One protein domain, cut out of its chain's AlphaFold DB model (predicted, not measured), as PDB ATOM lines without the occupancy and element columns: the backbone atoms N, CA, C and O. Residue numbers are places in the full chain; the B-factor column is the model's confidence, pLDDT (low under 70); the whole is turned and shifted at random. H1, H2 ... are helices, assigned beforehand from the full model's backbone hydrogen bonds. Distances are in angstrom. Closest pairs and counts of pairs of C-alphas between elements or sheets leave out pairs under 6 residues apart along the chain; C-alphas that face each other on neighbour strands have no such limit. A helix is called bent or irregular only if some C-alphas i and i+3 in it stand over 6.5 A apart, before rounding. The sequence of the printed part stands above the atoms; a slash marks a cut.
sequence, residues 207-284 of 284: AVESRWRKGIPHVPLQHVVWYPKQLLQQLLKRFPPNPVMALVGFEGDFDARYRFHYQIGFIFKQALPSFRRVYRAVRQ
ATOM      1  N   ALA A 207     142.009 169.130 192.561       97.25
ATOM      2  CA  ALA A 207     142.188 169.477 191.158       97.25
ATOM      3  C   ALA A 207     142.085 168.243 190.252       97.25
ATOM      4  O   ALA A 207     141.384 168.301 189.236       97.25
ATOM      5  N   VAL A 208     142.740 167.138 190.620       97.75
ATOM      6  CA  VAL A 208     142.699 165.867 189.882       97.75
ATOM      7  C   VAL A 208     141.290 165.264 189.922       97.75
ATOM      8  O   VAL A 208     140.685 165.020 188.875       97.75
ATOM      9  N   GLU A 209     140.696 165.138 191.107       98.00
ATOM     10  CA  GLU A 209     139.339 164.612 191.293       98.00
ATOM     11  C   GLU A 209     138.288 165.458 190.554       98.00
ATOM     12  O   GLU A 209     137.331 164.937 189.970       98.00
ATOM     13  N   SER A 210     138.452 166.785 190.525       96.19
ATOM     14  CA  SER A 210     137.588 167.668 189.739       96.19
ATOM     15  C   SER A 210     137.680 167.389 188.238       96.19
ATOM     16  O   SER A 210     136.675 167.566 187.542       96.19
ATOM     17  N   ARG A 211     138.845 166.986 187.717       94.88
ATOM     18  CA  ARG A 211     139.006 166.641 186.296       94.88
ATOM     19  C   ARG A 211     138.330 165.319 185.980       94.88
ATOM     20  O   ARG A 211     137.580 165.266 185.006       94.88
ATOM     21  N   TRP A 212     138.493 164.320 186.841       96.38
ATOM     22  CA  TRP A 212     137.836 163.022 186.683       96.38
ATOM     23  C   TRP A 212     136.312 163.140 186.715       96.38
ATOM     24  O   TRP A 212     135.644 162.612 185.832       96.38
ATOM     25  N   ARG A 213     135.751 163.923 187.650       96.44
ATOM     26  CA  ARG A 213     134.296 164.163 187.730       96.44
ATOM     27  C   ARG A 213     133.707 164.787 186.468       96.44
ATOM     28  O   ARG A 213     132.553 164.528 186.146       96.44
ATOM     29  N   LYS A 214     134.469 165.631 185.765       93.69
ATOM     30  CA  LYS A 214     133.987 166.263 184.529       93.69
ATOM     31  C   LYS A 214     133.895 165.262 183.381       93.69
ATOM     32  O   LYS A 214     133.037 165.447 182.529       93.69
ATOM     33  N   GLY A 215     134.782 164.264 183.316       92.00
ATOM     34  CA  GLY A 215     134.757 163.211 182.290       92.00
ATOM     35  C   GLY A 215     134.888 163.695 180.837       92.00
ATOM     36  O   GLY A 215     134.701 162.921 179.906       92.00
ATOM     37  N   ILE A 216     135.192 164.976 180.612       90.25
ATOM     38  CA  ILE A 216     135.379 165.538 179.272       90.25
ATOM     39  C   ILE A 216     136.838 165.290 178.892       90.25
ATOM     40  O   ILE A 216     137.689 165.857 179.575       90.25
ATOM     41  N   PRO A 217     137.168 164.537 177.829       90.25
ATOM     42  CA  PRO A 217     138.551 164.342 177.390       90.25
ATOM     43  C   PRO A 217     139.134 165.620 176.774       90.25
ATOM     44  O   PRO A 217     138.414 166.461 176.230       90.25
ATOM     45  N   HIS A 218     140.444 165.840 176.899       90.50
ATOM     46  CA  HIS A 218     141.120 166.971 176.263       90.50
ATOM     47  C   HIS A 218     141.308 166.678 174.776       90.50
ATOM     48  O   HIS A 218     142.108 165.826 174.403       90.50
ATOM     49  N   VAL A 219     140.582 167.404 173.928       92.19
ATOM     50  CA  VAL A 219     140.667 167.253 172.470       92.19
ATOM     51  C   VAL A 219     141.255 168.530 171.876       92.19
ATOM     52  O   VAL A 219     140.829 169.616 172.285       92.19
ATOM     53  N   PRO A 220     142.221 168.456 170.942       92.38
ATOM     54  CA  PRO A 220     142.744 169.640 170.272       92.38
ATOM     55  C   PRO A 220     141.632 170.473 169.618       92.38
ATOM     56  O   PRO A 220     140.748 169.929 168.957       92.38
ATOM     57  N   LEU A 221     141.674 171.802 169.784       94.50
ATOM     58  CA  LEU A 221     140.592 172.696 169.339       94.50
ATOM     59  C   LEU A 221     140.315 172.592 167.835       94.50
ATOM     60  O   LEU A 221     139.166 172.715 167.425       94.50
ATOM     61  N   GLN A 222     141.336 172.313 167.023       94.81
ATOM     62  CA  GLN A 222     141.168 172.158 165.582       94.81
ATOM     63  C   GLN A 222     140.279 170.965 165.188       94.81
ATOM     64  O   GLN A 222     139.657 171.014 164.137       94.81
ATOM     65  N   HIS A 223     140.161 169.926 166.027       94.88
ATOM     66  CA  HIS A 223     139.279 168.783 165.744       94.88
ATOM     67  C   HIS A 223     137.815 169.075 166.095       94.88
ATOM     68  O   HIS A 223     136.921 168.379 165.628       94.88
ATOM     69  N   VAL A 224     137.559 170.093 166.926       96.38
ATOM     70  CA  VAL A 224     136.212 170.424 167.418       96.38
ATOM     71  C   VAL A 224     135.704 171.781 166.936       96.38
ATOM     72  O   VAL A 224     134.604 172.180 167.308       96.38
ATOM     73  N   VAL A 225     136.480 172.507 166.122       96.56
ATOM     74  CA  VAL A 225     136.166 173.888 165.711       96.56
ATOM     75  C   VAL A 225     134.812 173.998 164.999       96.56
ATOM     76  O   VAL A 225     134.099 174.978 165.188       96.56
ATOM     77  N   TRP A 226     134.412 172.951 164.273       96.44
ATOM     78  CA  TRP A 226     133.139 172.867 163.552       96.44
ATOM     79  C   TRP A 226     131.972 172.323 164.395       96.44
ATOM     80  O   TRP A 226     130.845 172.231 163.916       96.44
ATOM     81  N   TYR A 227     132.215 171.987 165.666       96.62
ATOM     82  CA  TYR A 227     131.232 171.406 166.580       96.62
ATOM     83  C   TYR A 227     131.006 172.358 167.765       96.62
ATOM     84  O   TYR A 227     131.612 172.176 168.822       96.62
ATOM     85  N   PRO A 228     130.121 173.367 167.657       95.94
ATOM     86  CA  PRO A 228     130.065 174.502 168.589       95.94
ATOM     87  C   PRO A 228     129.854 174.096 170.053       95.94
ATOM     88  O   PRO A 228     130.465 174.676 170.949       95.94
ATOM     89  N   LYS A 229     129.048 173.056 170.312       96.81
ATOM     90  CA  LYS A 229     128.857 172.515 171.668       96.81
ATOM     91  C   LYS A 229     130.155 171.930 172.238       96.81
ATOM     92  O   LYS A 229     130.501 172.223 173.379       96.81
ATOM     93  N   GLN A 230     130.886 171.143 171.446       96.44
ATOM     94  CA  GLN A 230     132.164 170.561 171.865       96.44
ATOM     95  C   GLN A 230     133.253 171.632 171.968       96.44
ATOM     96  O   GLN A 230     134.024 171.623 172.921       96.44
ATOM     97  N   LEU A 231     133.282 172.597 171.046       96.00
ATOM     98  CA  LEU A 231     134.186 173.741 171.107       96.00
ATOM     99  C   LEU A 231     133.983 174.529 172.405       96.00
ATOM    100  O   LEU A 231     134.952 174.769 173.121       96.00
ATOM    101  N   LEU A 232     132.737 174.868 172.752       96.19
ATOM    102  CA  LEU A 232     132.423 175.563 174.000       96.19
ATOM    103  C   LEU A 232     132.864 174.748 175.224       96.19
ATOM    104  O   LEU A 232     133.515 175.294 176.112       96.19
ATOM    105  N   GLN A 233     132.593 173.439 175.254       95.69
ATOM    106  CA  GLN A 233     133.072 172.550 176.322       95.69
ATOM    107  C   GLN A 233     134.604 172.559 176.436       95.69
ATOM    108  O   GLN A 233     135.150 172.668 177.533       95.69
ATOM    109  N   GLN A 234     135.314 172.484 175.308       95.25
ATOM    110  CA  GLN A 234     136.774 172.505 175.264       95.25
ATOM    111  C   GLN A 234     137.352 173.873 175.673       95.25
ATOM    112  O   GLN A 234     138.398 173.913 176.328       95.25
ATOM    113  N   LEU A 235     136.682 174.982 175.348       94.06
ATOM    114  CA  LEU A 235     137.058 176.325 175.797       94.06
ATOM    115  C   LEU A 235     136.855 176.482 177.309       94.06
ATOM    116  O   LEU A 235     137.809 176.803 178.016       94.06
ATOM    117  N   LEU A 236     135.669 176.150 177.827       94.00
ATOM    118  CA  LEU A 236     135.370 176.181 179.267       94.00
ATOM    119  C   LEU A 236     136.303 175.265 180.071       94.00
ATOM    120  O   LEU A 236     136.659 175.554 181.208       94.00
ATOM    121  N   LYS A 237     136.758 174.159 179.479       91.94
ATOM    122  CA  LYS A 237     137.724 173.260 180.115       91.94
ATOM    123  C   LYS A 237     139.129 173.868 180.259       91.94
ATOM    124  O   LYS A 237     139.860 173.471 181.176       91.94
ATOM    125  N   ARG A 238     139.510 174.774 179.352       92.44
ATOM    126  CA  ARG A 238     140.826 175.438 179.294       92.44
ATOM    127  C   ARG A 238     140.884 176.738 180.092       92.44
ATOM    128  O   ARG A 238     141.990 177.196 180.363       92.44
ATOM    129  N   PHE A 239     139.735 177.299 180.475       91.94
ATOM    130  CA  PHE A 239     139.636 178.556 181.214       91.94
ATOM    131  C   PHE A 239     138.808 178.399 182.504       91.94
ATOM    132  O   PHE A 239     137.597 178.205 182.421       91.94
ATOM    133  N   PRO A 240     139.430 178.512 183.696       91.81
ATOM    134  CA  PRO A 240     140.875 178.628 183.918       91.81
ATOM    135  C   PRO A 240     141.626 177.321 183.571       91.81
ATOM    136  O   PRO A 240     141.032 176.233 183.610       91.81
ATOM    137  N   PRO A 241     142.935 177.387 183.249       94.06
ATOM    138  CA  PRO A 241     143.739 176.196 182.994       94.06
ATOM    139  C   PRO A 241     143.746 175.237 184.178       94.06
ATOM    140  O   PRO A 241     143.561 175.645 185.326       94.06
ATOM    141  N   ASN A 242     144.011 173.958 183.909       95.69
ATOM    142  CA  ASN A 242     144.276 172.996 184.974       95.69
ATOM    143  C   ASN A 242     145.478 173.484 185.811       95.69
ATOM    144  O   ASN A 242     146.545 173.680 185.228       95.69
ATOM    145  N   PRO A 243     145.317 173.706 187.131       97.06
ATOM    146  CA  PRO A 243     146.391 174.233 187.967       97.06
ATOM    147  C   PRO A 243     147.600 173.292 188.035       97.06
ATOM    148  O   PRO A 243     148.717 173.791 188.080       97.06
ATOM    149  N   VAL A 244     147.397 171.970 187.963       97.88
ATOM    150  CA  VAL A 244     148.480 170.972 187.949       97.88
ATOM    151  C   VAL A 244     149.316 171.124 186.680       97.88
ATOM    152  O   VAL A 244     150.505 171.414 186.747       97.88
ATOM    153  N   MET A 245     148.663 171.049 185.517       96.94
ATOM    154  CA  MET A 245     149.314 171.219 184.212       96.94
ATOM    155  C   MET A 245     150.004 172.587 184.083       96.94
ATOM    156  O   MET A 245     151.090 172.686 183.518       96.94
ATOM    157  N   ALA A 246     149.375 173.652 184.589       97.25
ATOM    158  CA  ALA A 246     149.949 174.992 184.553       97.25
ATOM    159  C   ALA A 246     151.211 175.098 185.416       97.25
ATOM    160  O   ALA A 246     152.203 175.658 184.966       97.25
ATOM    161  N   LEU A 247     151.186 174.543 186.627       97.81
ATOM    162  CA  LEU A 247     152.327 174.538 187.539       97.81
ATOM    163  C   LEU A 247     153.494 173.728 186.969       97.81
ATOM    164  O   LEU A 247     154.607 174.244 186.877       97.81
ATOM    165  N   VAL A 248     153.227 172.509 186.500       97.44
ATOM    166  CA  VAL A 248     154.229 171.620 185.888       97.44
ATOM    167  C   VAL A 248     154.823 172.264 184.637       97.44
ATOM    168  O   VAL A 248     156.036 172.337 184.475       97.44
ATOM    169  N   GLY A 249     153.979 172.857 183.785       96.00
ATOM    170  CA  GLY A 249     154.411 173.551 182.571       96.00
ATOM    171  C   GLY A 249     155.288 174.792 182.799       96.00
ATOM    172  O   GLY A 249     155.813 175.328 181.816       96.00
ATOM    173  N   PHE A 250     155.426 175.247 184.046       96.88
ATOM    174  CA  PHE A 250     156.278 176.356 184.483       96.88
ATOM    175  C   PHE A 250     157.340 175.932 185.510       96.88
ATOM    176  O   PHE A 250     157.922 176.805 186.151       96.88
ATOM    177  N   GLU A 251     157.604 174.628 185.674       96.94
ATOM    178  CA  GLU A 251     158.561 174.113 186.672       96.94
ATOM    179  C   GLU A 251     158.286 174.697 188.077       96.94
ATOM    180  O   GLU A 251     159.177 175.189 188.787       96.94
ATOM    181  N   GLY A 252     156.998 174.743 188.433       97.19
ATOM    182  CA  GLY A 252     156.497 175.301 189.681       97.19
ATOM    183  C   GLY A 252     156.594 174.346 190.870       97.19
ATOM    184  O   GLY A 252     156.824 173.147 190.718       97.19
ATOM    185  N   ASP A 253     156.409 174.901 192.064       97.19
ATOM    186  CA  ASP A 253     156.406 174.156 193.326       97.19
ATOM    187  C   ASP A 253     154.963 173.882 193.776       97.19
ATOM    188  O   ASP A 253     154.136 174.802 193.779       97.19
ATOM    189  N   PHE A 254     154.655 172.634 194.142       96.31
ATOM    190  CA  PHE A 254     153.333 172.241 194.635       96.31
ATOM    191  C   PHE A 254     152.971 172.885 195.983       96.31
ATOM    192  O   PHE A 254     151.778 173.058 196.261       96.31
ATOM    193  N   ASP A 255     153.973 173.375 196.716       94.94
ATOM    194  CA  ASP A 255     153.806 174.095 197.984       94.94
ATOM    195  C   ASP A 255     153.683 175.614 197.809       94.94
ATOM    196  O   ASP A 255     153.600 176.375 198.778       94.94
ATOM    197  N   ALA A 256     153.645 176.106 196.566       94.12
ATOM    198  CA  ALA A 256     153.471 177.525 196.307       94.12
ATOM    199  C   ALA A 256     152.145 178.042 196.901       94.12
ATOM    200  O   ALA A 256     151.052 177.602 196.526       94.12
ATOM    201  N   ARG A 257     152.241 179.063 197.767       92.50
ATOM    202  CA  ARG A 257     151.093 179.710 198.435       92.50
ATOM    203  C   ARG A 257     149.999 180.152 197.461       92.50
ATOM    204  O   ARG A 257     148.812 180.070 197.771       92.50
ATOM    205  N   TYR A 258     150.398 180.635 196.286       93.19
ATOM    206  CA  TYR A 258     149.501 181.057 195.216       93.19
ATOM    207  C   TYR A 258     149.898 180.354 193.918       93.19
ATOM    208  O   TYR A 258     151.079 180.195 193.641       93.19
ATOM    209  N   ARG A 259     148.912 179.940 193.111       94.50
ATOM    210  CA  ARG A 259     149.122 179.218 191.834       94.50
ATOM    211  C   ARG A 259     148.591 179.965 190.612       94.50
ATOM    212  O   ARG A 259     148.783 179.543 189.472       94.50
ATOM    213  N   PHE A 260     147.916 181.084 190.851       94.69
ATOM    214  CA  PHE A 260     147.250 181.856 189.812       94.69
ATOM    215  C   PHE A 260     148.240 182.416 188.781       94.69
ATOM    216  O   PHE A 260     147.926 182.445 187.594       94.69
ATOM    217  N   HIS A 261     149.465 182.770 189.191       95.81
ATOM    218  CA  HIS A 261     150.499 183.248 188.268       95.81
ATOM    219  C   HIS A 261     150.933 182.170 187.267       95.81
ATOM    220  O   HIS A 261     151.104 182.486 186.091       95.81
ATOM    221  N   TYR A 262     151.018 180.900 187.684       96.75
ATOM    222  CA  TYR A 262     151.270 179.786 186.763       96.75
ATOM    223  C   TYR A 262     150.132 179.633 185.754       96.75
ATOM    224  O   TYR A 262     150.375 179.476 184.560       96.75
ATOM    225  N   GLN A 263     148.880 179.734 186.206       95.94
ATOM    226  CA  GLN A 263     147.714 179.638 185.323       95.94
ATOM    227  C   GLN A 263     147.658 180.794 184.316       95.94
ATOM    228  O   GLN A 263     147.414 180.545 183.136       95.94
ATOM    229  N   ILE A 264     147.941 182.033 184.735       95.50
ATOM    230  CA  ILE A 264     148.041 183.180 183.820       95.50
ATOM    231  C   ILE A 264     149.151 182.951 182.793       95.50
ATOM    232  O   ILE A 264     148.906 183.052 181.589       95.50
ATOM    233  N   GLY A 265     150.359 182.603 183.249       95.31
ATOM    234  CA  GLY A 265     151.482 182.314 182.358       95.31
ATOM    235  C   GLY A 265     151.129 181.226 181.344       95.31
ATOM    236  O   GLY A 265     151.430 181.347 180.156       95.31
ATOM    237  N   PHE A 266     150.412 180.191 181.785       94.56
ATOM    238  CA  PHE A 266     149.994 179.080 180.938       94.56
ATOM    239  C   PHE A 266     148.976 179.476 179.872       94.56
ATOM    240  O   PHE A 266     149.073 178.985 178.745       94.56
ATOM    241  N   ILE A 267     148.057 180.400 180.172       94.12
ATOM    242  CA  ILE A 267     147.161 180.981 179.162       94.12
ATOM    243  C   ILE A 267     147.987 181.617 178.042       94.12
ATOM    244  O   ILE A 267     147.784 181.282 176.874       94.12
ATOM    245  N   PHE A 268     148.959 182.468 178.380       93.56
ATOM    246  CA  PHE A 268     149.801 183.128 177.380       93.56
ATOM    247  C   PHE A 268     150.666 182.135 176.595       93.56
ATOM    248  O   PHE A 268     150.731 182.219 175.366       93.56
ATOM    249  N   LYS A 269     151.255 181.143 177.277       92.44
ATOM    250  CA  LYS A 269     152.057 180.077 176.652       92.44
ATOM    251  C   LYS A 269     151.248 179.275 175.625       92.44
ATOM    252  O   LYS A 269     151.776 178.927 174.569       92.44
ATOM    253  N   GLN A 270     149.973 178.993 175.905       89.81
ATOM    254  CA  GLN A 270     149.132 178.136 175.058       89.81
ATOM    255  C   GLN A 270     148.286 178.879 174.020       89.81
ATOM    256  O   GLN A 270     147.885 178.267 173.022       89.81
ATOM    257  N   ALA A 271     147.999 180.167 174.221       88.31
ATOM    258  CA  ALA A 271     147.110 180.932 173.349       88.31
ATOM    259  C   ALA A 271     147.622 180.977 171.901       88.31
ATOM    260  O   ALA A 271     146.894 180.612 170.974       88.31
ATOM    261  N   LEU A 272     148.891 181.349 171.700       88.88
ATOM    262  CA  LEU A 272     149.455 181.545 170.362       88.88
ATOM    263  C   LEU A 272     149.539 180.239 169.538       88.88
ATOM    264  O   LEU A 272     149.058 180.237 168.399       88.88
ATOM    265  N   PRO A 273     150.075 179.112 170.058       90.12
ATOM    266  CA  PRO A 273     150.060 177.844 169.325       90.12
ATOM    267  C   PRO A 273     148.645 177.348 169.013       90.12
ATOM    268  O   PRO A 273     148.401 176.802 167.935       90.12
ATOM    269  N   SER A 274     147.698 177.546 169.934       88.06
ATOM    270  CA  SER A 274     146.307 177.123 169.747       88.06
ATOM    271  C   SER A 274     145.616 177.928 168.650       88.06
ATOM    272  O   SER A 274     145.023 177.331 167.754       88.06
ATOM    273  N   PHE A 275     145.777 179.254 168.650       91.38
ATOM    274  CA  PHE A 275     145.248 180.121 167.598       91.38
ATOM    275  C   PHE A 275     145.808 179.748 166.221       91.38
ATOM    276  O   PHE A 275     145.048 179.575 165.273       91.38
ATOM    277  N   ARG A 276     147.128 179.530 166.112       92.75
ATOM    278  CA  ARG A 276     147.769 179.123 164.848       92.75
ATOM    279  C   ARG A 276     147.216 177.802 164.302       92.75
ATOM    280  O   ARG A 276     147.025 177.691 163.094       92.75
ATOM    281  N   ARG A 277     146.961 176.808 165.163       91.50
ATOM    282  CA  ARG A 277     146.386 175.509 164.757       91.50
ATOM    283  C   ARG A 277     144.942 175.641 164.281       91.50
ATOM    284  O   ARG A 277     144.617 175.123 163.220       91.50
ATOM    285  N   VAL A 278     144.110 176.368 165.028       91.19
ATOM    286  CA  VAL A 278     142.711 176.625 164.649       91.19
ATOM    287  C   VAL A 278     142.645 177.400 163.333       91.19
ATOM    288  O   VAL A 278     141.926 177.000 162.427       91.19
ATOM    289  N   TYR A 279     143.456 178.449 163.183       94.38
ATOM    290  CA  TYR A 279     143.510 179.245 161.958       94.38
ATOM    291  C   TYR A 279     143.870 178.415 160.719       94.38
ATOM    292  O   TYR A 279     143.247 178.572 159.674       94.38
ATOM    293  N   ARG A 280     144.853 177.509 160.832       93.44
ATOM    294  CA  ARG A 280     145.211 176.596 159.733       93.44
ATOM    295  C   ARG A 280     144.067 175.648 159.383       93.44
ATOM    296  O   ARG A 280     143.791 175.484 158.206       93.44
ATOM    297  N   ALA A 281     143.401 175.079 160.385       91.56
ATOM    298  CA  ALA A 281     142.298 174.142 160.176       91.56
ATOM    299  C   ALA A 281     141.042 174.792 159.573       91.56
ATOM    300  O   ALA A 281     140.276 174.114 158.911       91.56
ATOM    301  N   VAL A 282     140.830 176.093 159.794       93.62
ATOM    302  CA  VAL A 282     139.720 176.848 159.180       93.62
ATOM    303  C   VAL A 282     140.033 177.266 157.737       93.62
ATOM    304  O   VAL A 282     139.123 177.570 156.974       93.62
ATOM    305  N   ARG A 283     141.316 177.321 157.358       93.44
ATOM    306  CA  ARG A 283     141.755 177.693 156.004       93.44
ATOM    307  C   ARG A 283     141.865 176.524 155.025       93.44
ATOM    308  O   ARG A 283     142.007 176.790 153.834       93.44
ATOM    309  N   GLN A 284     141.898 175.294 155.527       87.06
ATOM    310  CA  GLN A 284     141.885 174.066 154.732       87.06
ATOM    311  C   GLN A 284     140.441 173.656 154.464       87.06
ATOM    312  O   GLN A 284     140.189 173.201 153.330       87.06
TER     313      GLN A 284
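AT A GLANCE: This is residues 207 to 284 of the 284 residues of an uncharacterized protein of Acidobacteria bacterium (UniProt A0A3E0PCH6). This is a flat, open frame of helices: long, bent H5 makes one long edge, short H4 packs on its first arm and short H2 on its second, with H3 beside H2. It is all helix: 78 residues with five named helices, H1 to H5 in order, only just compact, close to loose (radius of gyration of the C-alphas 13.8 A), spanning 44 by 27 by 13 A.

HOW THE PARTS SIT: Start at H1, residues 207 to 214: it only just touches H4, residues 243 to 248, with 3 pairs of C-alphas within 8 A, the closest Ala 207 and Pro 243 at 7.1 A. H2, residues 221 to 224, touches H3, residues 228 to 238; their closest C-alphas, Val 224 and Leu 231, are 5.4 A apart. H5, residues 260 to 283, was assigned as one helix by its hydrogen bonds but is bent, C-alphas 269 and 272 being 7.0 A apart; its arms, H5a to residue 269 and H5b from 272, stand at a steep tilt of 40 degrees. H4 touches H5a, closest at C-alphas Ala 246 and Gln 263, 5.2 A; H2 touches H5b, closest at C-alphas Gln 222 and Val 278, 4.8 A. H3 and H5b are apart. Every O i to N i+4 pair is within hydrogen-bond range in H1, H3, H4, H5a and H5b; H2 is too short for one.

IN THESE COORDINATES: Find C-alpha 207 at (142.188, 169.477, 191.158), where H1 begins; H3 runs 15.2 A, H5a 14.1 A, and H5b 16.7 A to C-alpha 283 at (141.755, 177.693, 156.004).

THE WHOLE: The farthest C-alphas, Arg 257 and Gln 284, are 45.0 A apart. The printed part has no cut, the link from H4 to H5 is long, and no printed residue is under 70 in pLDDT.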